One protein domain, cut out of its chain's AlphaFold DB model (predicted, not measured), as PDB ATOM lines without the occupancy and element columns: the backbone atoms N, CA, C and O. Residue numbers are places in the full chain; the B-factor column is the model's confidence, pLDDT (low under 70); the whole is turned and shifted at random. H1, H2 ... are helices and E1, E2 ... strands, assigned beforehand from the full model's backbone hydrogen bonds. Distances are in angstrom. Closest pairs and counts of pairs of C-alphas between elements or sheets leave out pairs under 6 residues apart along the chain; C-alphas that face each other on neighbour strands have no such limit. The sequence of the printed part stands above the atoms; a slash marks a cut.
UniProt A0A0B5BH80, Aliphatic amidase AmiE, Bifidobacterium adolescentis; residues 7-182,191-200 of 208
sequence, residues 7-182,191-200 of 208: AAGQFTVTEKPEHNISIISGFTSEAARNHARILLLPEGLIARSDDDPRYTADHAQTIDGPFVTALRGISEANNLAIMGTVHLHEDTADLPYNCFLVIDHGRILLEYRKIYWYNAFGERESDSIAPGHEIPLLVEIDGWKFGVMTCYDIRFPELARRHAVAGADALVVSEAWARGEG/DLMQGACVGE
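This is residues 7 to 182 and 191 to 200 of the 208 residues of the protein "Aliphatic amidase AmiE" of Bifidobacterium adolescentis (UniProt A0A0B5BH80). Two four-stranded sheets are stacked face to face as a sandwich, E1 E2 E3 E4 and E5 E6 E7 E8; H1 and H3 lie side by side over the outer face of the first, and H5 covers the outer face of the second. Long loops gather at one end of the strands, and the two printed stretches beside the cut, residues 177 to 182 and 191 to 193, run out from the body at that end. The printed part has 186 residues, with five named helices and eight named strands in the order H1 E1 H2 H3 E2 E3 E4 E5 E6 H4 H5 E7 E8. Both sheets are mixed, and the class is mixed, helices and strands. The whole is compact, with a radius of gyration of the C-alphas of 15.4 A, and spans 41 by 41 by 38 A.

H1 is residues 17 to 33, 24.2 A long, with C-alpha 17 at (-23.131, 8.212, -18.670). E1, residues 38 to 40, pairs in parallel over residues 39 to 40 with the short stretch 7 to 8. H2 is residues 55 to 58 and H3 residues 66 to 78, 18.3 A long. E2, residues 81 to 88, measures 19.4 A and bends by 63 degrees at residue 84. E3, residues 97 to 104, measures 21.1 A, and E4, residues 107 to 113, 17.5 A. E5 is residues 139 to 141, with C-alpha 139 at (-9.428, 28.824, -9.991). E6, residues 144 to 150, measures 19.4 A. H4 is residues 151 to 155, and H5 residues 157 to 165, 12.1 A long. E7, residues 170 to 176, measures 20.0 A. E8, residues 194 to 199, ends with C-alpha 199 at (-20.215, 36.450, -16.892).

In the first sheet E1 and E2 are parallel, with N 39 and O 81 2.8 A apart. E2, E3 and E4 form a meander, each strand the antiparallel neighbour of the one before; N 86 and O 99 are 2.9 A apart, and N 102 and O 110 3.0 A. H3 is on this sheet at a height of 8.5 A and runs along the strands, at 19 degrees to E3 on the local plane. H1 touches H3 at a shallow tilt of 14 degrees, the same way; their closest C-alphas, of Ser 25 and Ile 74, are 6.2 A apart. H1 and H3 on one face of this sheet make two layers. H2 only grazes it, with residues 56 to 58. The sheets of the sandwich have best planes 22 degrees apart; the closest C-alphas of E2 and E7, of Gly 84 and Ser 174, are 5.5 A apart. In the second sheet E5 and E6 are an antiparallel hairpin, with N 146 and O 139 2.8 A apart. E6 and E7 are parallel, with N 149 and O 172 2.9 A apart, and E7 and E8 antiparallel, with N 197 and O 173 2.9 A apart. H5 is on this sheet at a height of 9.5 A, over E6, and runs along it at 11 degrees on the local plane; the closest C-alphas, of Gly 147 and His 163, are 5.3 A apart. H4 lies on the same face, over none of the strands. E1, H2 H3, E2 and E6, H4 H5, E7 are strand-helix-strand units, two parallel neighbour strands with helices between, each crossover right-handed. In H1, H3 and H5 every O i to N i+4 pair is within hydrogen-bond range; H4 has 0 of 1, but 2 of 2 O i to N i+3 pairs, and H2 is too short for an O i to N i+4 pair.

The C-alphas farthest apart, of Gly 143 and Gly 182, are 44.4 A from each other. Residues 183 to 190 are not printed, and C-alphas 182 and 191 are 12.1 A apart across the cut. The links E1 to H2 and E4 to E5 are long. The mean pLDDT of the printed part is 91.0; residues 177 to 182 and 191 to 200 are under 70.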
ATOM      1  N   ALA A   7     -15.801  28.395 -24.681       95.81
ATOM      2  CA  ALA A   7     -16.962  27.767 -25.295       95.81
ATOM      3  C   ALA A   7     -17.974  27.385 -24.208       95.81
ATOM      4  O   ALA A   7     -17.587  26.904 -23.146       95.81
ATOM      5  N   ALA A   8     -19.262  27.562 -24.493       94.81
ATOM      6  CA  ALA A   8     -20.351  27.013 -23.694       94.81
ATOM      7  C   ALA A   8     -20.996  25.871 -24.488       94.81
ATOM      8  O   ALA A   8     -21.504  26.088 -25.590       94.81
ATOM      9  N   GLY A   9     -20.912  24.648 -23.966       91.81
ATOM     10  CA  GLY A   9     -21.544  23.470 -24.551       91.81
ATOM     11  C   GLY A   9     -22.891  23.240 -23.889       91.81
ATOM     12  O   GLY A   9     -22.952  23.087 -22.677       91.81
ATOM     13  N   GLN A  10     -23.962  23.204 -24.674       88.88
ATOM     14  CA  GLN A  10     -25.315  22.965 -24.182       88.88
ATOM     15  C   GLN A  10     -25.888  21.725 -24.861       88.88
ATOM     16  O   GLN A  10     -25.939  21.640 -26.089       88.88
ATOM     17  N   PHE A  11     -26.322  20.761 -24.055       88.75
ATOM     18  CA  PHE A  11     -26.951  19.529 -24.515       88.75
ATOM     19  C   PHE A  11     -27.887  18.991 -23.440       88.75
ATOM     20  O   PHE A  11     -27.748  19.358 -22.279       88.75
ATOM     21  N   THR A  12     -28.811  18.118 -23.835       89.69
ATOM     22  CA  THR A  12     -29.667  17.393 -22.896       89.69
ATOM     23  C   THR A  12     -28.915  16.190 -22.342       89.69
ATOM     24  O   THR A  12     -28.611  15.259 -23.093       89.69
ATOM     25  N   VAL A  13     -28.636  16.193 -21.039       92.19
ATOM     26  CA  VAL A  13     -28.089  15.032 -20.325       92.19
ATOM     27  C   VAL A  13     -29.038  13.848 -20.490       92.19
ATOM     28  O   VAL A  13     -30.229  13.944 -20.206       92.19
ATOM     29  N   THR A  14     -28.496  12.737 -20.973       94.31
ATOM     30  CA  THR A  14     -29.228  11.488 -21.176       94.31
ATOM     31  C   THR A  14     -29.104  10.578 -19.959       94.31
ATOM     32  O   THR A  14     -28.282  10.803 -19.073       94.31
ATOM     33  N   GLU A  15     -29.864   9.492 -19.950       95.81
ATOM     34  CA  GLU A  15     -29.798   8.464 -18.911       95.81
ATOM     35  C   GLU A  15     -28.467   7.690 -18.878       95.81
ATOM     36  O   GLU A  15     -28.136   7.079 -17.869       95.81
ATOM     37  N   LYS A  16     -27.676   7.701 -19.961       96.44
ATOM     38  CA  LYS A  16     -26.472   6.861 -20.087       96.44
ATOM     39  C   LYS A  16     -25.186   7.683 -19.942       96.44
ATOM     40  O   LYS A  16     -24.880   8.456 -20.860       96.44
ATOM     41  N   PRO A  17     -24.384   7.482 -18.877       97.25
ATOM     42  CA  PRO A  17     -23.131   8.212 -18.670       97.25
ATOM     43  C   PRO A  17     -22.173   8.173 -19.867       97.25
ATOM     44  O   PRO A  17     -21.560   9.174 -20.225       97.25
ATOM     45  N   GLU A  18     -22.086   7.043 -20.555       97.69
ATOM     46  CA  GLU A  18     -21.190   6.792 -21.688       97.69
ATOM     47  C   GLU A  18     -21.606   7.600 -22.922       97.69
ATOM     48  O   GLU A  18     -20.768   8.074 -23.699       97.69
ATOM     49  N   HIS A  19     -22.915   7.791 -23.092       98.12
ATOM     50  CA  HIS A  19     -23.449   8.636 -24.149       98.12
ATOM     51  C   HIS A  19     -23.171  10.109 -23.842       98.12
ATOM     52  O   HIS A  19     -22.696  10.832 -24.719       98.12
ATOM     53  N   ASN A  20     -23.357  10.530 -22.589       98.00
ATOM     54  CA  ASN A  20     -23.038  11.889 -22.150       98.00
ATOM     55  C   ASN A  20     -21.538  12.197 -22.318       98.00
ATOM     56  O   ASN A  20     -21.189  13.244 -22.860       98.00
ATOM     57  N   ILE A  21     -20.647  11.256 -21.978       98.69
ATOM     58  CA  ILE A  21     -19.198  11.351 -22.243       98.69
ATOM     59  C   ILE A  21     -18.919  11.533 -23.739       98.69
ATOM     60  O   ILE A  21     -18.092  12.362 -24.118       98.69
ATOM     61  N   SER A  22     -19.608  10.781 -24.602       98.56
ATOM     62  CA  SER A  22     -19.434  10.882 -26.057       98.56
ATOM     63  C   SER A  22     -19.841  12.263 -26.583       98.56
ATOM     64  O   SER A  22     -19.128  12.844 -27.404       98.56
ATOM     65  N   ILE A  23     -20.942  12.819 -26.068       97.75
ATOM     66  CA  ILE A  23     -21.399  14.179 -26.390       97.75
ATOM     67  C   ILE A  23     -20.365  15.213 -25.925       97.75
ATOM     68  O   ILE A  23     -19.925  16.045 -26.720       97.75
ATOM     69  N   ILE A  24     -19.919  15.125 -24.667       98.50
ATOM     70  CA  ILE A  24     -18.918  16.031 -24.081       98.50
ATOM     71  C   ILE A  24     -17.600  15.983 -24.862       98.50
ATOM     72  O   ILE A  24     -17.009  17.027 -25.141       98.50
ATOM     73  N   SER A  25     -17.158  14.792 -25.269       98.62
ATOM     74  CA  SER A  25     -15.975  14.612 -26.116       98.62
ATOM     75  C   SER A  25     -16.125  15.354 -27.451       98.62
ATOM     76  O   SER A  25     -15.234  16.111 -27.840       98.62
ATOM     77  N   GLY A  26     -17.291  15.240 -28.100       97.88
ATOM     78  CA  GLY A  26     -17.617  15.978 -29.324       97.88
ATOM     79  C   GLY A  26     -17.545  17.499 -29.150       97.88
ATOM     80  O   GLY A  26     -16.845  18.167 -29.919       97.88
ATOM     81  N   PHE A  27     -18.188  18.040 -28.109       97.56
ATOM     82  CA  PHE A  27     -18.110  19.472 -27.780       97.56
ATOM     83  C   PHE A  27     -16.678  19.918 -27.479       97.56
ATOM     84  O   PHE A  27     -16.262  20.983 -27.931       97.56
ATOM     85  N   THR A  28     -15.900  19.104 -26.765       98.06
ATOM     86  CA  THR A  28     -14.500  19.413 -26.433       98.06
ATOM     87  C   THR A  28     -13.648  19.488 -27.693       98.06
ATOM     88  O   THR A  28     -12.927  20.466 -27.889       98.06
ATOM     89  N   SER A  29     -13.770  18.509 -28.593       97.38
ATOM     90  CA  SER A  29     -13.044  18.523 -29.865       97.38
ATOM     91  C   SER A  29     -13.464  19.687 -30.762       97.38
ATOM     92  O   SER A  29     -12.628  20.271 -31.455       97.38
ATOM     93  N   GLU A  30     -14.741  20.068 -30.770       97.31
ATOM     94  CA  GLU A  30     -15.195  21.260 -31.489       97.31
ATOM     95  C   GLU A  30     -14.664  22.560 -30.877       97.31
ATOM     96  O   GLU A  30     -14.170  23.421 -31.611       97.31
ATOM     97  N   ALA A  31     -14.709  22.695 -29.555       97.06
ATOM     98  CA  ALA A  31     -14.175  23.845 -28.839       97.06
ATOM     99  C   ALA A  31     -12.664  23.999 -29.094       97.06
ATOM    100  O   ALA A  31     -12.208  25.090 -29.446       97.06
ATOM    101  N   ALA A  32     -11.911  22.896 -29.037       95.88
ATOM    102  CA  ALA A  32     -10.482  22.864 -29.336       95.88
ATOM    103  C   ALA A  32     -10.181  23.260 -30.794       95.88
ATOM    104  O   ALA A  32      -9.322  24.111 -31.033       95.88
ATOM    105  N   ARG A  33     -10.936  22.736 -31.778       96.75
ATOM    106  CA  ARG A  33     -10.829  23.161 -33.196       96.75
ATOM    107  C   ARG A  33     -11.102  24.650 -33.388       96.75
ATOM    108  O   ARG A  33     -10.550  25.264 -34.293       96.75
ATOM    109  N   ASN A  34     -11.950  25.224 -32.542       95.56
ATOM    110  CA  ASN A  34     -12.269  26.644 -32.536       95.56
ATOM    111  C   ASN A  34     -11.315  27.479 -31.669       95.56
ATOM    112  O   ASN A  34     -11.585  28.668 -31.474       95.56
ATOM    113  N   HIS A  35     -10.216  26.899 -31.177       95.75
ATOM    114  CA  HIS A  35      -9.218  27.543 -30.319       95.75
ATOM    115  C   HIS A  35      -9.779  28.080 -28.993       95.75
ATOM    116  O   HIS A  35      -9.279  29.074 -28.463       95.75
ATOM    117  N   ALA A  36     -10.832  27.456 -28.458       97.12
ATOM    118  CA  ALA A  36     -11.253  27.703 -27.086       97.12
ATOM    119  C   ALA A  36     -10.259  27.068 -26.104       97.12
ATOM    120  O   ALA A  36      -9.695  26.008 -26.373       97.12
ATOM    121  N   ARG A  37     -10.062  27.715 -24.957       96.56
ATOM    122  CA  ARG A  37      -9.225  27.221 -23.857       96.56
ATOM    123  C   ARG A  37     -10.036  26.524 -22.768       96.56
ATOM    124  O   ARG A  37      -9.506  25.655 -22.073       96.56
ATOM    125  N   ILE A  38     -11.302  26.919 -22.638       98.19
ATOM    126  CA  ILE A  38     -12.256  26.436 -21.641       98.19
ATOM    127  C   ILE A  38     -13.543  26.011 -22.353       98.19
ATOM    128  O   ILE A  38     -13.998  26.700 -23.271       98.19
ATOM    129  N   LEU A  39     -14.130  24.908 -21.901       98.38
ATOM    130  CA  LEU A  39     -15.472  24.444 -22.230       98.38
ATOM    131  C   LEU A  39     -16.275  24.408 -20.930       98.38
ATOM    132  O   LEU A  39     -16.010  23.580 -20.059       98.38
ATOM    133  N   LEU A  40     -17.243  25.310 -20.813       98.19
ATOM    134  CA  LEU A  40     -18.227  25.307 -19.739       98.19
ATOM    135  C   LEU A  40     -19.437  24.471 -20.169       98.19
ATOM    136  O   LEU A  40     -19.960  24.646 -21.270       98.19
ATOM    137  N   LEU A  41     -19.860  23.564 -19.301       97.06
ATOM    138  CA  LEU A  41     -20.920  22.591 -19.517       97.06
ATOM    139  C   LEU A  41     -22.049  22.766 -18.485       97.06
ATOM    140  O   LEU A  41     -21.838  23.410 -17.448       97.06
ATOM    141  N   PRO A  42     -23.240  22.191 -18.738       94.44
ATOM    142  CA  PRO A  42     -24.389  22.319 -17.851       94.44
ATOM    143  C   PRO A  42     -24.215  21.566 -16.527       94.44
ATOM    144  O   PRO A  42     -23.242  20.835 -16.315       94.44
ATOM    145  N   GLU A  43     -25.183  21.751 -15.635       94.50
ATOM    146  CA  GLU A  43     -25.250  21.054 -14.351       94.50
ATOM    147  C   GLU A  43     -25.702  19.595 -14.536       94.50
ATOM    148  O   GLU A  43     -26.599  19.298 -15.326       94.50
ATOM    149  N   GLY A  44     -25.108  18.682 -13.767       94.75
ATOM    150  CA  GLY A  44     -25.558  17.298 -13.641       94.75
ATOM    151  C   GLY A  44     -25.209  16.416 -14.835       94.75
ATOM    152  O   GLY A  44     -26.050  15.657 -15.299       94.75
ATOM    153  N   LEU A  45     -23.963  16.465 -15.308       97.06
ATOM    154  CA  LEU A  45     -23.525  15.842 -16.567       97.06
ATOM    155  C   LEU A  45     -23.622  14.312 -16.617       97.06
ATOM    156  O   LEU A  45     -23.582  13.734 -17.704       97.06
ATOM    157  N   ILE A  46     -23.682  13.658 -15.457       97.12
ATOM    158  CA  ILE A  46     -23.499  12.211 -15.346       97.12
ATOM    159  C   ILE A  46     -24.643  11.433 -15.982       97.12
ATOM    160  O   ILE A  46     -24.416  10.669 -16.917       97.12
ATOM    161  N   ALA A  47     -25.864  11.651 -15.507       95.50
ATOM    162  CA  ALA A  47     -27.061  10.990 -15.984       95.50
ATOM    163  C   ALA A  47     -28.304  11.686 -15.424       95.50
ATOM    164  O   ALA A  47     -28.283  12.186 -14.294       95.50
ATOM    165  N   ARG A  48     -29.391  11.691 -16.194       91.50
ATOM    166  CA  ARG A  48     -30.687  12.242 -15.785       91.50
ATOM    167  C   ARG A  48     -31.821  11.477 -16.458       91.50
ATOM    168  O   ARG A  48     -31.707  11.135 -17.632       91.50
ATOM    169  N   SER A  49     -32.906  11.282 -15.715       89.12
ATOM    170  CA  SER A  49     -34.205  10.841 -16.220       89.12
ATOM    171  C   SER A  49     -35.269  11.805 -15.701       89.12
ATOM    172  O   SER A  49     -35.214  12.195 -14.537       89.12
ATOM    173  N   ASP A  50     -36.211  12.213 -16.550       84.00
ATOM    174  CA  ASP A  50     -37.333  13.059 -16.119       84.00
ATOM    175  C   ASP A  50     -38.456  12.228 -15.459       84.00
ATOM    176  O   ASP A  50     -39.307  12.787 -14.769       84.00
ATOM    177  N   ASP A  51     -38.431  10.897 -15.616       87.38
ATOM    178  CA  ASP A  51     -39.408   9.970 -15.027       87.38
ATOM    179  C   ASP A  51     -39.019   9.503 -13.609       87.38
ATOM    180  O   ASP A  51     -39.850   8.943 -12.889       87.38
ATOM    181  N   ASP A  52     -37.766   9.724 -13.194       87.12
ATOM    182  CA  ASP A  52     -37.253   9.325 -11.882       87.12
ATOM    183  C   ASP A  52     -36.403  10.440 -11.236       87.12
ATOM    184  O   ASP A  52     -35.248  10.652 -11.618       87.12
ATOM    185  N   PRO A  53     -36.924  11.126 -10.200       82.69
ATOM    186  CA  PRO A  53     -36.224  12.230  -9.542       82.69
ATOM    187  C   PRO A  53     -34.979  11.790  -8.752       82.69
ATOM    188  O   PRO A  53     -34.170  12.637  -8.369       82.69
ATOM    189  N   ARG A  54     -34.800  10.488  -8.490       89.19
ATOM    190  CA  ARG A  54     -33.590   9.953  -7.840       89.19
ATOM    191  C   ARG A  54     -32.563   9.434  -8.833       89.19
ATOM    192  O   ARG A  54     -31.432   9.195  -8.424       89.19
ATOM    193  N   TYR A  55     -32.901   9.353 -10.120       93.56
ATOM    194  CA  TYR A  55     -32.049   8.745 -11.138       93.56
ATOM    195  C   TYR A  55     -30.622   9.288 -11.110       93.56
ATOM    196  O   TYR A  55     -29.652   8.535 -11.111       93.56
ATOM    197  N   THR A  56     -30.480  10.609 -11.034       93.00
ATOM    198  CA  THR A  56     -29.172  11.261 -10.982       93.00
ATOM    199  C   THR A  56     -28.393  10.924  -9.707       93.00
ATOM    200  O   THR A  56     -27.187  10.696  -9.784       93.00
ATOM    201  N   ALA A  57     -29.064  10.867  -8.554       94.31
ATOM    202  CA  ALA A  57     -28.436  10.503  -7.285       94.31
ATOM    203  C   ALA A  57     -27.987   9.034  -7.286       94.31
ATOM    204  O   ALA A  57     -26.864   8.736  -6.886       94.31
ATOM    205  N   ASP A  58     -28.814   8.141  -7.832       95.50
ATOM    206  CA  ASP A  58     -28.529   6.705  -7.938       95.50
ATOM    207  C   ASP A  58     -27.387   6.396  -8.928       95.50
ATOM    208  O   ASP A  58     -26.744   5.351  -8.831       95.50
ATOM    209  N   HIS A  59     -27.104   7.309  -9.864       97.25
ATOM    210  CA  HIS A  59     -25.990   7.210 -10.814       97.25
ATOM    211  C   HIS A  59     -24.751   8.010 -10.394       97.25
ATOM    212  O   HIS A  59     -23.785   8.068 -11.161       97.25
ATOM    213  N   ALA A  60     -24.756   8.626  -9.207       97.75
ATOM    214  CA  ALA A  60     -23.590   9.323  -8.685       97.75
ATOM    215  C   ALA A  60     -22.386   8.373  -8.584       97.75
ATOM    216  O   ALA A  60     -22.513   7.185  -8.288       97.75
ATOM    217  N   GLN A  61     -21.194   8.901  -8.843       97.75
ATOM    218  CA  GLN A  61     -19.949   8.125  -8.836       97.75
ATOM    219  C   GLN A  61     -18.938   8.741  -7.876       97.75
ATOM    220  O   GLN A  61     -19.070   9.889  -7.484       97.75
ATOM    221  N   THR A  62     -17.897   8.010  -7.496       97.94
ATOM    222  CA  THR A  62     -16.791   8.613  -6.743       97.94
ATOM    223  C   THR A  62     -15.980   9.565  -7.632       97.94
ATOM    224  O   THR A  62     -16.063   9.511  -8.863       97.94
ATOM    225  N   ILE A  63     -15.154  10.426  -7.027       97.94
ATOM    226  CA  ILE A  63     -14.264  11.347  -7.762       97.94
ATOM    227  C   ILE A  63     -13.274  10.615  -8.688       97.94
ATOM    228  O   ILE A  63     -12.885  11.142  -9.727       97.94
ATOM    229  N   ASP A  64     -12.917   9.374  -8.352       96.94
ATOM    230  CA  ASP A  64     -12.069   8.494  -9.168       96.94
ATOM    231  C   ASP A  64     -12.888   7.531 -10.050       96.94
ATOM    232  O   ASP A  64     -12.350   6.612 -10.671       96.94
ATOM    233  N   GLY A  65     -14.206   7.731 -10.118       97.88
ATOM    234  CA  GLY A  65     -15.123   6.927 -10.909       97.88
ATOM    235  C   GLY A  65     -14.906   7.059 -12.423       97.88
ATOM    236  O   GLY A  65     -14.189   7.951 -12.901       97.88
ATOM    237  N   PRO A  66     -15.536   6.176 -13.220       98.38
ATOM    238  CA  PRO A  66     -15.338   6.135 -14.666       98.38
ATOM    239  C   PRO A  66     -15.728   7.439 -15.374       98.38
ATOM    240  O   PRO A  66     -15.051   7.828 -16.327       98.38
ATOM    241  N   PHE A  67     -16.760   8.150 -14.906       98.62
ATOM    242  CA  PHE A  67     -17.201   9.403 -15.523       98.62
ATOM    243  C   PHE A  67     -16.159  10.515 -15.371       98.62
ATOM    244  O   PHE A  67     -15.735  11.107 -16.364       98.62
ATOM    245  N   VAL A  68     -15.675  10.758 -14.148       98.75
ATOM    246  CA  VAL A  68     -14.637  11.772 -13.896       98.75
ATOM    247  C   VAL A  68     -13.316  11.371 -14.555       98.75
ATOM    248  O   VAL A  68     -12.652  12.214 -15.159       98.75
ATOM    249  N   THR A  69     -12.962  10.083 -14.536       98.81
ATOM    250  CA  THR A  69     -11.789   9.564 -15.256       98.81
ATOM    251  C   THR A  69     -11.864   9.871 -16.756       98.81
ATOM    252  O   THR A  69     -10.881  10.334 -17.339       98.81
ATOM    253  N   ALA A  70     -13.031   9.689 -17.378       98.81
ATOM    254  CA  ALA A  70     -13.235  10.031 -18.782       98.81
ATOM    255  C   ALA A  70     -13.115  11.543 -19.038       98.81
ATOM    256  O   ALA A  70     -12.428  11.937 -19.978       98.81
ATOM    257  N   LEU A  71     -13.706  12.395 -18.188       98.81
ATOM    258  CA  LEU A  71     -13.567  13.855 -18.307       98.81
ATOM    259  C   LEU A  71     -12.104  14.308 -18.230       98.81
ATOM    260  O   LEU A  71     -11.673  15.153 -19.016       98.81
ATOM    261  N   ARG A  72     -11.320  13.716 -17.321       98.88
ATOM    262  CA  ARG A  72      -9.879  13.979 -17.205       98.88
ATOM    263  C   ARG A  72      -9.135  13.603 -18.484       98.88
ATOM    264  O   ARG A  72      -8.384  14.428 -19.001       98.88
ATOM    265  N   GLY A  73      -9.405  12.419 -19.031       98.81
ATOM    266  CA  GLY A  73      -8.819  11.987 -20.303       98.81
ATOM    267  C   GLY A  73      -9.203  12.893 -21.478       98.81
ATOM    268  O   GLY A  73      -8.349  13.237 -22.292       98.81
ATOM    269  N   ILE A  74     -10.464  13.338 -21.551       98.81
ATOM    270  CA  ILE A  74     -10.937  14.262 -22.595       98.81
ATOM    271  C   ILE A  74     -10.228  15.618 -22.484       98.81
ATOM    272  O   ILE A  74      -9.766  16.144 -23.501       98.81
ATOM    273  N   SER A  75     -10.110  16.165 -21.271       98.75
ATOM    274  CA  SER A  75      -9.396  17.423 -21.015       98.75
ATOM    275  C   SER A  75      -7.925  17.336 -21.436       98.75
ATOM    276  O   SER A  75      -7.440  18.203 -22.166       98.75
ATOM    277  N   GLU A  76      -7.227  16.271 -21.031       98.56
ATOM    278  CA  GLU A  76      -5.819  16.046 -21.374       98.56
ATOM    279  C   GLU A  76      -5.617  15.900 -22.887       98.56
ATOM    280  O   GLU A  76      -4.787  16.600 -23.470       98.56
ATOM    281  N   ALA A  77      -6.423  15.061 -23.545       98.38
ATOM    282  CA  ALA A  77      -6.292  14.777 -24.974       98.38
ATOM    283  C   ALA A  77      -6.547  15.997 -25.875       98.38
ATOM    284  O   ALA A  77      -6.010  16.066 -26.980       98.38
ATOM    285  N   ASN A  78      -7.366  16.952 -25.421       98.06
ATOM    286  CA  ASN A  78      -7.721  18.144 -26.196       98.06
ATOM    287  C   ASN A  78      -6.987  19.413 -25.731       98.06
ATOM    288  O   ASN A  78      -7.182  20.466 -26.339       98.06
ATOM    289  N   ASN A  79      -6.150  19.330 -24.688       96.56
ATOM    290  CA  ASN A  79      -5.458  20.477 -24.092       96.56
ATOM    291  C   ASN A  79      -6.422  21.635 -23.753       96.56
ATOM    292  O   ASN A  79      -6.182  22.797 -24.093       96.56
ATOM    293  N   LEU A  80      -7.554  21.283 -23.143       97.38
ATOM    294  CA  LEU A  80      -8.684  22.176 -22.907       97.38
ATOM    295  C   LEU A  80      -9.230  21.954 -21.491       97.38
ATOM    296  O   LEU A  80      -9.343  20.815 -21.031       97.38
ATOM    297  N   ALA A  81      -9.580  23.041 -20.805       98.69
ATOM    298  CA  ALA A  81     -10.152  22.970 -19.469       98.69
ATOM    299  C   ALA A  81     -11.661  22.732 -19.554       98.69
ATOM    300  O   ALA A  81     -12.362  23.437 -20.278       98.69
ATOM    301  N   ILE A  82     -12.165  21.763 -18.804       98.75
ATOM    302  CA  ILE A  82     -13.586  21.430 -18.730       98.75
ATOM    303  C   ILE A  82     -14.126  21.926 -17.391       98.75
ATOM    304  O   ILE A  82     -13.543  21.654 -16.341       98.75
ATOM    305  N   MET A  83     -15.240  22.649 -17.441       98.62
ATOM    306  CA  MET A  83     -15.960  23.162 -16.278       98.62
ATOM    307  C   MET A  83     -17.415  22.704 -16.338       98.62
ATOM    308  O   MET A  83     -18.044  22.829 -17.382       98.62
ATOM    309  N   GLY A  84     -17.967  22.201 -15.243       97.75
ATOM    310  CA  GLY A  84     -19.365  21.761 -15.165       97.75
ATOM    311  C   GLY A  84     -19.587  20.903 -13.930       97.75
ATOM    312  O   GLY A  84     -18.639  20.695 -13.169       97.75
ATOM    313  N   THR A  85     -20.805  20.401 -13.713       98.12
ATOM    314  CA  THR A  85     -21.085  19.631 -12.491       98.12
ATOM    315  C   THR A  85     -21.323  18.144 -12.711       98.12
ATOM    316  O   THR A  85     -21.889  17.705 -13.712       98.12
ATOM    317  N   VAL A  86     -20.873  17.352 -11.742       98.06
ATOM    318  CA  VAL A  86     -21.031  15.898 -11.676       98.06
ATOM    319  C   VAL A  86     -21.567  15.557 -10.292       98.06
ATOM    320  O   VAL A  86     -21.122  16.129  -9.298       98.06
ATOM    321  N   HIS A  87     -22.515  14.625 -10.216       97.88
ATOM    322  CA  HIS A  87     -22.983  14.128  -8.929       97.88
ATOM    323  C   HIS A  87     -21.996  13.098  -8.392       97.88
ATOM    324  O   HIS A  87     -21.747  12.083  -9.048       97.88
ATOM    325  N   LEU A  88     -21.416  13.392  -7.227       98.25
ATOM    326  CA  LEU A  88     -20.380  12.576  -6.614       98.25
ATOM    327  C   LEU A  88     -20.846  11.936  -5.312       98.25
ATOM    328  O   LEU A  88     -21.411  12.609  -4.454       98.25
ATOM    329  N   HIS A  89     -20.575  10.645  -5.158       96.25
ATOM    330  CA  HIS A  89     -20.798   9.906  -3.921       96.25
ATOM    331  C   HIS A  89     -19.487   9.755  -3.140       96.25
ATOM    332  O   HIS A  89     -18.426   9.518  -3.723       96.25
ATOM    333  N   GLU A  90     -19.580   9.862  -1.816       93.94
ATOM    334  CA  GLU A  90     -18.507   9.549  -0.877       93.94
ATOM    335  C   GLU A  90     -18.990   8.450   0.064       93.94
ATOM    336  O   GLU A  90     -20.090   8.562   0.598       93.94
ATOM    337  N   ASP A  91     -18.147   7.456   0.351       87.69
ATOM    338  CA  ASP A  91     -18.508   6.324   1.224       87.69
ATOM    339  C   ASP A  91     -18.962   6.757   2.634       87.69
ATOM    340  O   ASP A  91     -19.606   5.998   3.356       87.69
ATOM    341  N   THR A  92     -18.599   7.970   3.058       87.81
ATOM    342  CA  THR A  92     -18.946   8.542   4.365       87.81
ATOM    343  C   THR A  92     -20.235   9.365   4.363       87.81
ATOM    344  O   THR A  92     -20.573   9.932   5.403       87.81
ATOM    345  N   ALA A  93     -20.923   9.492   3.227       89.19
ATOM    346  CA  ALA A  93     -22.101  10.338   3.070       89.19
ATOM    347  C   ALA A  93     -23.328   9.533   2.616       89.19
ATOM    348  O   ALA A  93     -23.251   8.725   1.695       89.19
ATOM    349  N   ASP A  94     -24.481   9.806   3.233       92.50
ATOM    350  CA  ASP A  94     -25.742   9.127   2.901       92.50
ATOM    351  C   ASP A  94     -26.304   9.555   1.535       92.50
ATOM    352  O   ASP A  94     -26.927   8.759   0.837       92.50
ATOM    353  N   LEU A  95     -26.094  10.819   1.155       96.69
ATOM    354  CA  LEU A  95     -26.544  11.401  -0.109       96.69
ATOM    355  C   LEU A  95     -25.337  11.900  -0.918       96.69
ATOM    356  O   LEU A  95     -24.375  12.396  -0.325       96.69
ATOM    357  N   PRO A  96     -25.373  11.811  -2.260       97.75
ATOM    358  CA  PRO A  96     -24.333  12.373  -3.112       97.75
ATOM    359  C   PRO A  96     -24.351  13.905  -3.100       97.75
ATOM    360  O   PRO A  96     -25.355  14.533  -2.773       97.75
ATOM    361  N   TYR A  97     -23.253  14.515  -3.528       98.25
ATOM    362  CA  TYR A  97     -23.116  15.957  -3.703       98.25
ATOM    363  C   TYR A  97     -23.200  16.339  -5.180       98.25
ATOM    364  O   TYR A  97     -22.714  15.617  -6.045       98.25
ATOM    365  N   ASN A  98     -23.744  17.517  -5.477       97.62
ATOM    366  CA  ASN A  98     -23.629  18.143  -6.793       97.62
ATOM    367  C   ASN A  98     -22.322  18.952  -6.843       97.62
ATOM    368  O   ASN A  98     -22.227  20.038  -6.259       97.62
ATOM    369  N   CYS A  99     -21.298  18.385  -7.481       98.44
ATOM    370  CA  CYS A  99     -19.941  18.919  -7.464       98.44
ATOM    371  C   CYS A  99     -19.601  19.625  -8.774       98.44
ATOM    372  O   CYS A  99     -19.495  18.980  -9.816       98.44
ATOM    373  N   PHE A 100     -19.354  20.932  -8.727       98.56
ATOM    374  CA  PHE A 100     -18.713  21.665  -9.812       98.56
ATOM    375  C   PHE A 100     -17.237  21.273  -9.870       98.56
ATOM    376  O   PHE A 100     -16.483  21.500  -8.922       98.56
ATOM    377  N   LEU A 101     -16.824  20.708 -10.999       98.69
ATOM    378  CA  LEU A 101     -15.445  20.332 -11.260       98.69
ATOM    379  C   LEU A 101     -14.818  21.300 -12.259       98.69
ATOM    380  O   LEU A 101     -15.429  21.660 -13.266       98.69
ATOM    381  N   VAL A 102     -13.572  21.681 -11.992       98.75
ATOM    382  CA  VAL A 102     -12.699  22.329 -12.976       98.75
ATOM    383  C   VAL A 102     -11.552  21.377 -13.252       98.75
ATOM    384  O   VAL A 102     -10.760  21.081 -12.358       98.75
ATOM    385  N   ILE A 103     -11.481  20.880 -14.481       98.81
ATOM    386  CA  ILE A 103     -10.498  19.884 -14.899       98.81
ATOM    387  C   ILE A 103      -9.655  20.476 -16.015       98.81
ATOM    388  O   ILE A 103     -10.200  20.913 -17.021       98.81
ATOM    389  N   ASP A 104      -8.337  20.467 -15.858       98.62
ATOM    390  CA  ASP A 104      -7.414  21.007 -16.847       98.62
ATOM    391  C   ASP A 104      -6.162  20.143 -16.976       98.62
ATOM    392  O   ASP A 104      -5.597  19.703 -15.972       98.62
ATOM    393  N   HIS A 105      -5.744  19.861 -18.211       97.56
ATOM    394  CA  HIS A 105      -4.688  18.887 -18.518       97.56
ATOM    395  C   HIS A 105      -4.869  17.558 -17.754       97.56
ATOM    396  O   HIS A 105      -3.920  16.999 -17.204       97.56
ATOM    397  N   GLY A 106      -6.120  17.101 -17.628       98.06
ATOM    398  CA  GLY A 106      -6.465  15.889 -16.880       98.06
ATOM    399  C   GLY A 106      -6.292  15.979 -15.359       98.06
ATOM    400  O   GLY A 106      -6.389  14.961 -14.669       98.06
ATOM    401  N   ARG A 107      -6.056  17.168 -14.798       98.50
ATOM    402  CA  ARG A 107      -5.958  17.410 -13.351       98.50
ATOM    403  C   ARG A 107      -7.202  18.128 -12.853       98.50
ATOM    404  O   ARG A 107      -7.646  19.089 -13.464       98.50
ATOM    405  N   ILE A 108      -7.728  17.692 -11.715       98.62
ATOM    406  CA  ILE A 108      -8.819  18.389 -11.033       98.62
ATOM    407  C   ILE A 108      -8.204  19.578 -10.292       98.62
ATOM    408  O   ILE A 108      -7.398  19.392  -9.381       98.62
ATOM    409  N   LEU A 109      -8.523  20.790 -10.737       98.50
ATOM    410  CA  LEU A 109      -8.067  22.043 -10.132       98.50
ATOM    411  C   LEU A 109      -9.012  22.521  -9.026       98.50
ATOM    412  O   LEU A 109      -8.574  23.195  -8.097       98.50
ATOM    413  N   LEU A 110     -10.298  22.185  -9.140       98.44
ATOM    414  CA  LEU A 110     -11.332  22.539  -8.179       98.44
ATOM    415  C   LEU A 110     -12.399  21.443  -8.133       98.44
ATOM    416  O   LEU A 110     -12.858  20.986  -9.180       98.44
ATOM    417  N   GLU A 111     -12.810  21.092  -6.919       98.00
ATOM    418  CA  GLU A 111     -14.070  20.420  -6.611       98.00
ATOM    419  C   GLU A 111     -14.848  21.343  -5.673       98.00
ATOM    420  O   GLU A 111     -14.366  21.704  -4.599       98.00
ATOM    421  N   TYR A 112     -16.040  21.752  -6.089       97.94
ATOM    422  CA  TYR A 112     -16.921  22.595  -5.296       97.94
ATOM    423  C   TYR A 112     -18.287  21.940  -5.141       97.94
ATOM    424  O   TYR A 112     -18.976  21.707  -6.126       97.94
ATOM    425  N   ARG A 113     -18.703  21.686  -3.900       97.94
ATOM    426  CA  ARG A 113     -20.029  21.144  -3.576       97.94
ATOM    427  C   ARG A 113     -21.034  22.284  -3.493       97.94
ATOM    428  O   ARG A 113     -20.870  23.169  -2.653       97.94
ATOM    429  N   LYS A 114     -22.066  22.251  -4.337       97.06
ATOM    430  CA  LYS A 114     -23.153  23.243  -4.368       97.06
ATOM    431  C   LYS A 114     -23.711  23.486  -2.962       97.06
ATOM    432  O   LYS A 114     -24.087  22.538  -2.276       97.06
ATOM    433  N   ILE A 115     -23.752  24.746  -2.526       95.69
ATOM    434  CA  ILE A 115     -24.144  25.106  -1.149       95.69
ATOM    435  C   ILE A 115     -25.662  25.249  -1.033       95.69
ATOM    436  O   ILE A 115     -26.249  24.844  -0.029       95.69
ATOM    437  N   TYR A 116     -26.304  25.839  -2.045       93.19
ATOM    438  CA  TYR A 116     -27.725  26.160  -1.989       93.19
ATOM    439  C   TYR A 116     -28.561  25.184  -2.813       93.19
ATOM    440  O   TYR A 116     -28.494  25.174  -4.040       93.19
ATOM    441  N   TRP A 117     -29.410  24.412  -2.138       91.88
ATOM    442  CA  TRP A 117     -30.393  23.556  -2.797       91.88
ATOM    443  C   TRP A 117     -31.491  24.341  -3.497       91.88
ATOM    444  O   TRP A 117     -32.023  25.315  -2.955       91.88
ATOM    445  N   TYR A 118     -31.939  23.811  -4.627       89.12
ATOM    446  CA  TYR A 118     -33.214  24.165  -5.216       89.12
ATOM    447  C   TYR A 118     -34.364  23.426  -4.510       89.12
ATOM    448  O   TYR A 118     -34.741  22.311  -4.864       89.12
ATOM    449  N   ASN A 119     -34.937  24.086  -3.504       88.19
ATOM    450  CA  ASN A 119     -36.154  23.650  -2.817       88.19
ATOM    451  C   ASN A 119     -37.286  24.643  -3.099       88.19
ATOM    452  O   ASN A 119     -37.631  25.473  -2.253       88.19
ATOM    453  N   ALA A 120     -37.824  24.612  -4.316       83.56
ATOM    454  CA  ALA A 120     -38.841  25.556  -4.760       83.56
ATOM    455  C   ALA A 120     -39.787  24.929  -5.787       83.56
ATOM    456  O   ALA A 120     -39.442  23.984  -6.485       83.56
ATOM    457  N   PHE A 121     -40.996  25.488  -5.891       80.69
ATOM    458  CA  PHE A 121     -41.999  25.091  -6.889       80.69
ATOM    459  C   PHE A 121     -42.365  23.594  -6.880       80.69
ATOM    460  O   PHE A 121     -42.717  23.037  -7.909       80.69
ATOM    461  N   GLY A 122     -42.324  22.960  -5.704       79.81
ATOM    462  CA  GLY A 122     -42.644  21.539  -5.533       79.81
ATOM    463  C   GLY A 122     -41.442  20.606  -5.676       79.81
ATOM    464  O   GLY A 122     -41.515  19.477  -5.200       79.81
ATOM    465  N   GLU A 123     -40.329  21.097  -6.220       81.94
ATOM    466  CA  GLU A 123     -39.064  20.372  -6.277       81.94
ATOM    467  C   GLU A 123     -38.312  20.479  -4.950       81.94
ATOM    468  O   GLU A 123     -38.318  21.527  -4.286       81.94
ATOM    469  N   ARG A 124     -37.662  19.382  -4.562       88.69
ATOM    470  CA  ARG A 124     -36.896  19.268  -3.319       88.69
ATOM    471  C   ARG A 124     -35.570  18.566  -3.585       88.69
ATOM    472  O   ARG A 124     -35.408  17.395  -3.254       88.69
ATOM    473  N   GLU A 125     -34.608  19.293  -4.153       89.94
ATOM    474  CA  GLU A 125     -33.247  18.776  -4.391       89.94
ATOM    475  C   GLU A 125     -32.618  18.221  -3.098       89.94
ATOM    476  O   GLU A 125     -31.894  17.227  -3.130       89.94
ATOM    477  N   SER A 126     -32.962  18.794  -1.939       93.38
ATOM    478  CA  SER A 126     -32.478  18.319  -0.635       93.38
ATOM    479  C   SER A 126     -32.914  16.901  -0.255       93.38
ATOM    480  O   SER A 126     -32.389  16.355   0.711       93.38
ATOM    481  N   ASP A 127     -33.904  16.322  -0.939       93.75
ATOM    482  CA  ASP A 127     -34.365  14.961  -0.646       93.75
ATOM    483  C   ASP A 127     -33.442  13.892  -1.269       93.75
ATOM    484  O   ASP A 127     -33.506  12.729  -0.870       93.75
ATOM    485  N   SER A 128     -32.579  14.269  -2.223       93.81
ATOM    486  CA  SER A 128     -31.681  13.344  -2.929       93.81
ATOM    487  C   SER A 128     -30.218  13.789  -2.991       93.81
ATOM    488  O   SER A 128     -29.364  12.946  -3.252       93.81
ATOM    489  N   ILE A 129     -29.903  15.060  -2.715       95.88
ATOM    490  CA  ILE A 129     -28.546  15.621  -2.798       95.88
ATOM    491  C   ILE A 129     -28.135  16.258  -1.461       95.88
ATOM    492  O   ILE A 129     -28.897  17.014  -0.861       95.88
ATOM    493  N   ALA A 130     -26.906  16.014  -1.006       96.62
ATOM    494  CA  ALA A 130     -26.302  16.657   0.161       96.62
ATOM    495  C   ALA A 130     -25.797  18.083  -0.154       96.62
ATOM    496  O   ALA A 130     -25.367  18.352  -1.281       96.62
ATOM    497  N   PRO A 131     -25.797  19.009   0.823       96.12
ATOM    498  CA  PRO A 131     -25.322  20.367   0.611       96.12
ATOM    499  C   PRO A 131     -23.802  20.448   0.790       96.12
ATOM    500  O   PRO A 131     -23.204  19.747   1.605       96.12
ATOM    501  N   GLY A 132     -23.170  21.375   0.081       96.19
ATOM    502  CA  GLY A 132     -21.828  21.838   0.403       96.19
ATOM    503  C   GLY A 132     -21.811  22.816   1.577       96.19
ATOM    504  O   GLY A 132     -22.804  23.471   1.896       96.19
ATOM    505  N   HIS A 133     -20.642  22.951   2.201       94.81
ATOM    506  CA  HIS A 133     -20.424  23.870   3.327       94.81
ATOM    507  C   HIS A 133     -19.244  24.824   3.122       94.81
ATOM    508  O   HIS A 133     -19.060  25.757   3.900       94.81
ATOM    509  N   GLU A 134     -18.470  24.613   2.060       95.19
ATOM    510  CA  GLU A 134     -17.271  25.383   1.755       95.19
ATOM    511  C   GLU A 134     -17.528  26.332   0.596       95.19
ATOM    512  O   GLU A 134     -18.160  25.977  -0.398       95.19
ATOM    513  N   ILE A 135     -16.999  27.546   0.708       93.19
ATOM    514  CA  ILE A 135     -17.083  28.526  -0.369       93.19
ATOM    515  C   ILE A 135     -15.997  28.202  -1.402       93.19
ATOM    516  O   ILE A 135     -14.836  28.073  -1.006       93.19
ATOM    517  N   PRO A 136     -16.322  28.125  -2.708       94.00
ATOM    518  CA  PRO A 136     -15.346  27.761  -3.717       94.00
ATOM    519  C   PRO A 136     -14.207  28.774  -3.758       94.00
ATOM    520  O   PRO A 136     -14.419  29.989  -3.702       94.00
ATOM    521  N   LEU A 137     -12.987  28.259  -3.871       95.06
ATOM    522  CA  LEU A 137     -11.820  29.076  -4.166       95.06
ATOM    523  C   LEU A 137     -11.877  29.549  -5.622       95.06
ATOM    524  O   LEU A 137     -12.491  28.906  -6.475       95.06
ATOM    525  N   LEU A 138     -11.200  30.662  -5.907       98.12
ATOM    526  CA  LEU A 138     -10.951  31.055  -7.289       98.12
ATOM    527  C   LEU A 138     -10.012  30.039  -7.938       98.12
ATOM    528  O   LEU A 138      -9.007  29.652  -7.336       98.12
ATOM    529  N   VAL A 139     -10.316  29.653  -9.171       97.81
ATOM    530  CA  VAL A 139      -9.428  28.824  -9.991       97.81
ATOM    531  C   VAL A 139      -8.687  29.707 -10.987       97.81
ATOM    532  O   VAL A 139      -9.297  30.560 -11.627       97.81
ATOM    533  N   GLU A 140      -7.375  29.524 -11.114       97.31
ATOM    534  CA  GLU A 140      -6.566  30.250 -12.093       97.31
ATOM    535  C   GLU A 140      -6.278  29.368 -13.314       97.31
ATOM    536  O   GLU A 140      -5.765  28.259 -13.167       97.31
ATOM    537  N   ILE A 141      -6.588  29.867 -14.513       96.62
ATOM    538  CA  ILE A 141      -6.257  29.228 -15.797       96.62
ATOM    539  C   ILE A 141      -5.622  30.284 -16.698       96.62
ATOM    540  O   ILE A 141      -6.216  31.324 -16.969       96.62
ATOM    541  N   ASP A 142      -4.393  30.037 -17.149       95.19
ATOM    542  CA  ASP A 142      -3.608  30.928 -18.020       95.19
ATOM    543  C   ASP A 142      -3.538  32.400 -17.541       95.19
ATOM    544  O   ASP A 142      -3.432  33.344 -18.337       95.19
ATOM    545  N   GLY A 143      -3.563  32.600 -16.218       94.75
ATOM    546  CA  GLY A 143      -3.515  33.907 -15.554       94.75
ATOM    547  C   GLY A 143      -4.864  34.617 -15.397       94.75
ATOM    548  O   GLY A 143      -4.862  35.775 -14.987       94.75
ATOM    549  N   TRP A 144      -5.980  33.956 -15.721       96.25
ATOM    550  CA  TRP A 144      -7.345  34.415 -15.444       96.25
ATOM    551  C   TRP A 144      -7.916  33.691 -14.230       96.25
ATOM    552  O   TRP A 144      -7.803  32.468 -14.139       96.25
ATOM    553  N   LYS A 145      -8.561  34.427 -13.327       97.50
ATOM    554  CA  LYS A 145      -9.196  33.905 -12.115       97.50
ATOM    555  C   LYS A 145     -10.701  33.779 -12.301       97.50
ATOM    556  O   LYS A 145     -11.394  34.773 -12.509       97.50
ATOM    557  N   PHE A 146     -11.217  32.570 -12.137       97.75
ATOM    558  CA  PHE A 146     -12.638  32.276 -12.267       97.75
ATOM    559  C   PHE A 146     -13.258  31.971 -10.906       97.75
ATOM    560  O   PHE A 146     -12.753  31.133 -10.155       97.75
ATOM    561  N   GLY A 147     -14.372  32.636 -10.605       97.81
ATOM    562  CA  GLY A 147     -15.276  32.242  -9.529       97.81
ATOM    563  C   GLY A 147     -16.358  31.316 -10.075       97.81
ATOM    564  O   GLY A 147     -17.058  31.687 -11.014       97.81
ATOM    565  N   VAL A 148     -16.501  30.117  -9.508       97.12
ATOM    566  CA  VAL A 148     -17.522  29.151  -9.945       97.12
ATOM    567  C   VAL A 148     -18.785  29.249  -9.095       97.12
ATOM    568  O   VAL A 148     -18.718  29.538  -7.895       97.12
ATOM    569  N   MET A 149     -19.930  29.001  -9.721       96.81
ATOM    570  CA  MET A 149     -21.244  28.917  -9.089       96.81
ATOM    571  C   MET A 149     -22.071  27.827  -9.781       96.81
ATOM    572  O   MET A 149     -21.906  27.571 -10.977       96.81
ATOM    573  N   THR A 150     -22.993  27.218  -9.046       96.12
ATOM    574  CA  THR A 150     -23.883  26.178  -9.563       96.12
ATOM    575  C   THR A 150     -25.335  26.614  -9.433       96.12
ATOM    576  O   THR A 150     -25.860  26.730  -8.326       96.12
ATOM    577  N   CYS A 151     -26.006  26.805 -10.570       92.94
ATOM    578  CA  CYS A 151     -27.456  26.970 -10.684       92.94
ATOM    579  C   CYS A 151     -28.065  27.896  -9.621       92.94
ATOM    580  O   CYS A 151     -27.941  29.114  -9.706       92.94
ATOM    581  N   TYR A 152     -28.703  27.333  -8.596       93.12
ATOM    582  CA  TYR A 152     -29.417  28.088  -7.576       93.12
ATOM    583  C   TYR A 152     -28.533  29.032  -6.749       93.12
ATOM    584  O   TYR A 152     -29.038  30.021  -6.216       93.12
ATOM    585  N   ASP A 153     -27.216  28.816  -6.741       93.75
ATOM    586  CA  ASP A 153     -26.238  29.743  -6.173       93.75
ATOM    587  C   ASP A 153     -26.396  31.178  -6.709       93.75
ATOM    588  O   ASP A 153     -26.175  32.137  -5.969       93.75
ATOM    589  N   ILE A 154     -26.836  31.365  -7.965       91.12
ATOM    590  CA  ILE A 154     -27.023  32.705  -8.561       91.12
ATOM    591  C   ILE A 154     -28.080  33.545  -7.841       91.12
ATOM    592  O   ILE A 154     -28.123  34.766  -8.003       91.12
ATOM    593  N   ARG A 155     -28.968  32.904  -7.074       91.38
ATOM    594  CA  ARG A 155     -30.015  33.589  -6.308       91.38
ATOM    595  C   ARG A 155     -29.485  34.195  -5.009       91.38
ATOM    596  O   ARG A 155     -30.196  34.994  -4.402       91.38
ATOM    597  N   PHE A 156     -28.249  33.873  -4.627       92.75
ATOM    598  CA  PHE A 156     -27.595  34.339  -3.409       92.75
ATOM    599  C   PHE A 156     -26.420  35.256  -3.782       92.75
ATOM    600  O   PHE A 156     -25.318  34.782  -4.089       92.75
ATOM    601  N   PRO A 157     -26.631  36.587  -3.811       93.31
ATOM    602  CA  PRO A 157     -25.626  37.536  -4.292       93.31
ATOM    603  C   PRO A 157     -24.334  37.528  -3.464       93.31
ATOM    604  O   PRO A 157     -23.302  38.017  -3.930       93.31
ATOM    605  N   GLU A 158     -24.357  36.985  -2.248       95.50
ATOM    606  CA  GLU A 158     -23.211  36.864  -1.354       95.50
ATOM    607  C   GLU A 158     -22.067  36.066  -1.983       95.50
ATOM    608  O   GLU A 158     -20.907  36.463  -1.829       95.50
ATOM    609  N   LEU A 159     -22.374  34.989  -2.716       94.31
ATOM    610  CA  LEU A 159     -21.349  34.163  -3.351       94.31
ATOM    611  C   LEU A 159     -20.682  34.907  -4.516       94.31
ATOM    612  O   LEU A 159     -19.456  35.023  -4.552       94.31
ATOM    613  N   ALA A 160     -21.481  35.508  -5.401       94.62
ATOM    614  CA  ALA A 160     -20.976  36.336  -6.497       94.62
ATOM    615  C   ALA A 160     -20.147  37.522  -5.977       94.62
ATOM    616  O   ALA A 160     -19.034  37.779  -6.445       94.62
ATOM    617  N   ARG A 161     -20.646  38.218  -4.944       96.50
ATOM    618  CA  ARG A 161     -19.931  39.325  -4.296       96.50
ATOM    619  C   ARG A 161     -18.609  38.860  -3.697       96.50
ATOM    620  O   ARG A 161     -17.617  39.579  -3.790       96.50
ATOM    621  N   ARG A 162     -18.582  37.690  -3.058       95.75
ATOM    622  CA  ARG A 162     -17.356  37.152  -2.471       95.75
ATOM    623  C   ARG A 162     -16.305  36.850  -3.532       95.75
ATOM    624  O   ARG A 162     -15.159  37.244  -3.329       95.75
ATOM    625  N   HIS A 163     -16.682  36.222  -4.643       97.25
ATOM    626  CA  HIS A 163     -15.769  35.984  -5.767       97.25
ATOM    627  C   HIS A 163     -15.210  37.289  -6.334       97.25
ATOM    628  O   HIS A 163     -13.998  37.418  -6.496       97.25
ATOM    629  N   ALA A 164     -16.065  38.296  -6.535       96.25
ATOM    630  CA  ALA A 164     -15.633  39.614  -6.997       96.25
ATOM    631  C   ALA A 164     -14.633  40.273  -6.026       96.25
ATOM    632  O   ALA A 164     -13.587  40.762  -6.445       96.25
ATOM    633  N   VAL A 165     -14.904  40.241  -4.714       97.69
ATOM    634  CA  VAL A 165     -13.993  40.784  -3.687       97.69
ATOM    635  C   VAL A 165     -12.680  39.997  -3.603       97.69
ATOM    636  O   VAL A 165     -11.636  40.586  -3.329       97.69
ATOM    637  N   ALA A 166     -12.708  38.687  -3.859       97.38
ATOM    638  CA  ALA A 166     -11.511  37.850  -3.935       97.38
ATOM    639  C   ALA A 166     -10.663  38.115  -5.199       97.38
ATOM    640  O   ALA A 166      -9.544  37.606  -5.300       97.38
ATOM    641  N   GLY A 167     -11.163  38.934  -6.132       97.19
ATOM    642  CA  GLY A 167     -10.475  39.304  -7.364       97.19
ATOM    643  C   GLY A 167     -10.699  38.319  -8.506       97.19
ATOM    644  O   GLY A 167      -9.755  38.049  -9.245       97.19
ATOM    645  N   ALA A 168     -11.902  37.746  -8.619       96.81
ATOM    646  CA  ALA A 168     -12.309  37.026  -9.822       96.81
ATOM    647  C   ALA A 168     -12.327  37.976 -11.027       96.81
ATOM    648  O   ALA A 168     -12.885  39.070 -10.939       96.81
ATOM    649  N   ASP A 169     -11.762  37.527 -12.143       95.81
ATOM    650  CA  ASP A 169     -11.859  38.209 -13.432       95.81
ATOM    651  C   ASP A 169     -13.187  37.866 -14.125       95.81
ATOM    652  O   ASP A 169     -13.766  38.702 -14.807       95.81
ATOM    653  N   ALA A 170     -13.704  36.649 -13.916       95.38
ATOM    654  CA  ALA A 170     -14.997  36.219 -14.441       95.38
ATOM    655  C   ALA A 170     -15.727  35.283 -13.470       95.38
ATOM    656  O   ALA A 170     -15.112  34.544 -12.696       95.38
ATOM    657  N   LEU A 171     -17.059  35.287 -13.548       95.25
ATOM    658  CA  LEU A 171     -17.903  34.292 -12.886       95.25
ATOM    659  C   LEU A 171     -18.398  33.277 -13.911       95.25
ATOM    660  O   LEU A 171     -18.834  33.657 -14.997       95.25
ATOM    661  N   VAL A 172     -18.360  31.996 -13.563       95.50
ATOM    662  CA  VAL A 172     -18.899  30.917 -14.398       95.50
ATOM    663  C   VAL A 172     -20.005  30.193 -13.656       95.50
ATOM    664  O   VAL A 172     -19.872  29.876 -12.474       95.50
ATOM    665  N   VAL A 173     -21.101  29.943 -14.364       95.19
ATOM    666  CA  VAL A 173     -22.293  29.300 -13.822       95.19
ATOM    667  C   VAL A 173     -22.628  28.077 -14.660       95.19
ATOM    668  O   VAL A 173     -22.828  28.184 -15.871       95.19
ATOM    669  N   SER A 174     -22.696  26.926 -14.001       94.38
ATOM    670  CA  SER A 174     -23.204  25.678 -14.572       94.38
ATOM    671  C   SER A 174     -24.621  25.448 -14.041       94.38
ATOM    672  O   SER A 174     -24.827  25.515 -12.827       94.38
ATOM    673  N   GLU A 175     -25.611  25.269 -14.919       86.69
ATOM    674  CA  GLU A 175     -27.026  25.240 -14.525       86.69
ATOM    675  C   GLU A 175     -27.890  24.258 -15.331       86.69
ATOM    676  O   GLU A 175     -27.614  23.960 -16.495       86.69
ATOM    677  N   ALA A 176     -28.963  23.760 -14.713       81.38
ATOM    678  CA  ALA A 176     -29.983  22.942 -15.366       81.38
ATOM    679  C   ALA A 176     -31.401  23.355 -14.929       81.38
ATOM    680  O   ALA A 176     -31.964  22.802 -13.984       81.38
ATOM    681  N   TRP A 177     -32.014  24.306 -15.642       66.81
ATOM    682  CA  TRP A 177     -33.374  24.773 -15.349       66.81
ATOM    683  C   TRP A 177     -34.435  23.927 -16.065       66.81
ATOM    684  O   TRP A 177     -34.352  23.663 -17.265       66.81
ATOM    685  N   ALA A 178     -35.472  23.527 -15.325       56.47
ATOM    686  CA  ALA A 178     -36.661  22.898 -15.897       56.47
ATOM    687  C   ALA A 178     -37.522  23.920 -16.664       56.47
ATOM    688  O   ALA A 178     -37.573  25.104 -16.314       56.47
ATOM    689  N   ARG A 179     -38.251  23.462 -17.693       51.44
ATOM    690  CA  ARG A 179     -39.266  24.288 -18.370       51.44
ATOM    691  C   ARG A 179     -40.448  24.486 -17.417       51.44
ATOM    692  O   ARG A 179     -41.079  23.515 -17.021       51.44
ATOM    693  N   GLY A 180     -40.767  25.728 -17.061       41.09
ATOM    694  CA  GLY A 180     -41.957  26.014 -16.255       41.09
ATOM    695  C   GLY A 180     -43.248  25.871 -17.069       41.09
ATOM    696  O   GLY A 180     -43.340  26.410 -18.174       41.09
ATOM    697  N   GLU A 181     -44.269  25.210 -16.520       34.88
ATOM    698  CA  GLU A 181     -45.619  25.239 -17.095       34.88
ATOM    699  C   GLU A 181     -46.224  26.653 -16.973       34.88
ATOM    700  O   GLU A 181     -46.208  27.264 -15.905       34.88
ATOM    701  N   GLY A 182     -46.749  27.196 -18.081       40.84
ATOM    702  CA  GLY A 182     -47.488  28.470 -18.102       40.84
ATOM    703  C   GLY A 182     -46.772  29.692 -18.694       40.84
ATOM    704  O   GLY A 182     -47.328  30.789 -18.644       40.84
ATOM    705  N   ASP A 191     -36.152  29.981 -23.081       29.64
ATOM    706  CA  ASP A 191     -36.877  28.940 -23.825       29.64
ATOM    707  C   ASP A 191     -36.171  27.576 -23.973       29.64
ATOM    708  O   ASP A 191     -36.777  26.646 -24.505       29.64
ATOM    709  N   LEU A 192     -34.938  27.396 -23.486       36.81
ATOM    710  CA  LEU A 192     -34.166  26.139 -23.580       36.81
ATOM    711  C   LEU A 192     -32.915  26.217 -22.678       36.81
ATOM    712  O   LEU A 192     -31.904  26.663 -23.195       36.81
ATOM    713  N   MET A 193     -32.885  25.820 -21.398       40.22
ATOM    714  CA  MET A 193     -31.633  26.008 -20.620       40.22
ATOM    715  C   MET A 193     -31.292  24.871 -19.631       40.22
ATOM    716  O   MET A 193     -31.391  25.028 -18.417       40.22
ATOM    717  N   GLN A 194     -30.776  23.745 -20.150       47.91
ATOM    718  CA  GLN A 194     -29.583  23.141 -19.529       47.91
ATOM    719  C   GLN A 194     -28.406  23.994 -20.003       47.91
ATOM    720  O   GLN A 194     -28.026  23.901 -21.164       47.91
ATOM    721  N   GLY A 195     -27.937  24.916 -19.169       53.28
ATOM    722  CA  GLY A 195     -27.152  26.067 -19.602       53.28
ATOM    723  C   GLY A 195     -25.775  26.146 -18.955       53.28
ATOM    724  O   GLY A 195     -25.537  25.684 -17.842       53.28
ATOM    725  N   ALA A 196     -24.859  26.774 -19.674       52.44
ATOM    726  CA  ALA A 196     -23.538  27.154 -19.209       52.44
ATOM    727  C   ALA A 196     -23.377  28.651 -19.492       52.44
ATOM    728  O   ALA A 196     -23.452  29.066 -20.650       52.44
ATOM    729  N   CYS A 197     -23.168  29.472 -18.462       53.44
ATOM    730  CA  CYS A 197     -23.017  30.920 -18.607       53.44
ATOM    731  C   CYS A 197     -21.658  31.398 -18.081       53.44
ATOM    732  O   CYS A 197     -21.250  31.058 -16.973       53.44
ATOM    733  N   VAL A 198     -20.984  32.253 -18.854       46.47
ATOM    734  CA  VAL A 198     -19.774  32.977 -18.437       46.47
ATOM    735  C   VAL A 198     -20.125  34.457 -18.333       46.47
ATOM    736  O   VAL A 198     -20.619  35.048 -19.293       46.47
ATOM    737  N   GLY A 199     -19.916  35.051 -17.163       37.72
ATOM    738  CA  GLY A 199     -20.215  36.450 -16.892       37.72
ATOM    739  C   GLY A 199     -19.015  37.374 -17.104       37.72
ATOM    740  O   GLY A 199     -18.099  37.370 -16.290       37.72
ATOM    741  N   GLU A 200     -19.108  38.217 -18.136       39.22
ATOM    742  CA  GLU A 200     -18.766  39.661 -18.094       39.22
ATOM    743  C   GLU A 200     -19.905  40.490 -18.732       39.22
ATOM    744  O   GLU A 200     -20.261  41.562 -18.258       39.22
TER     745      GLU A 200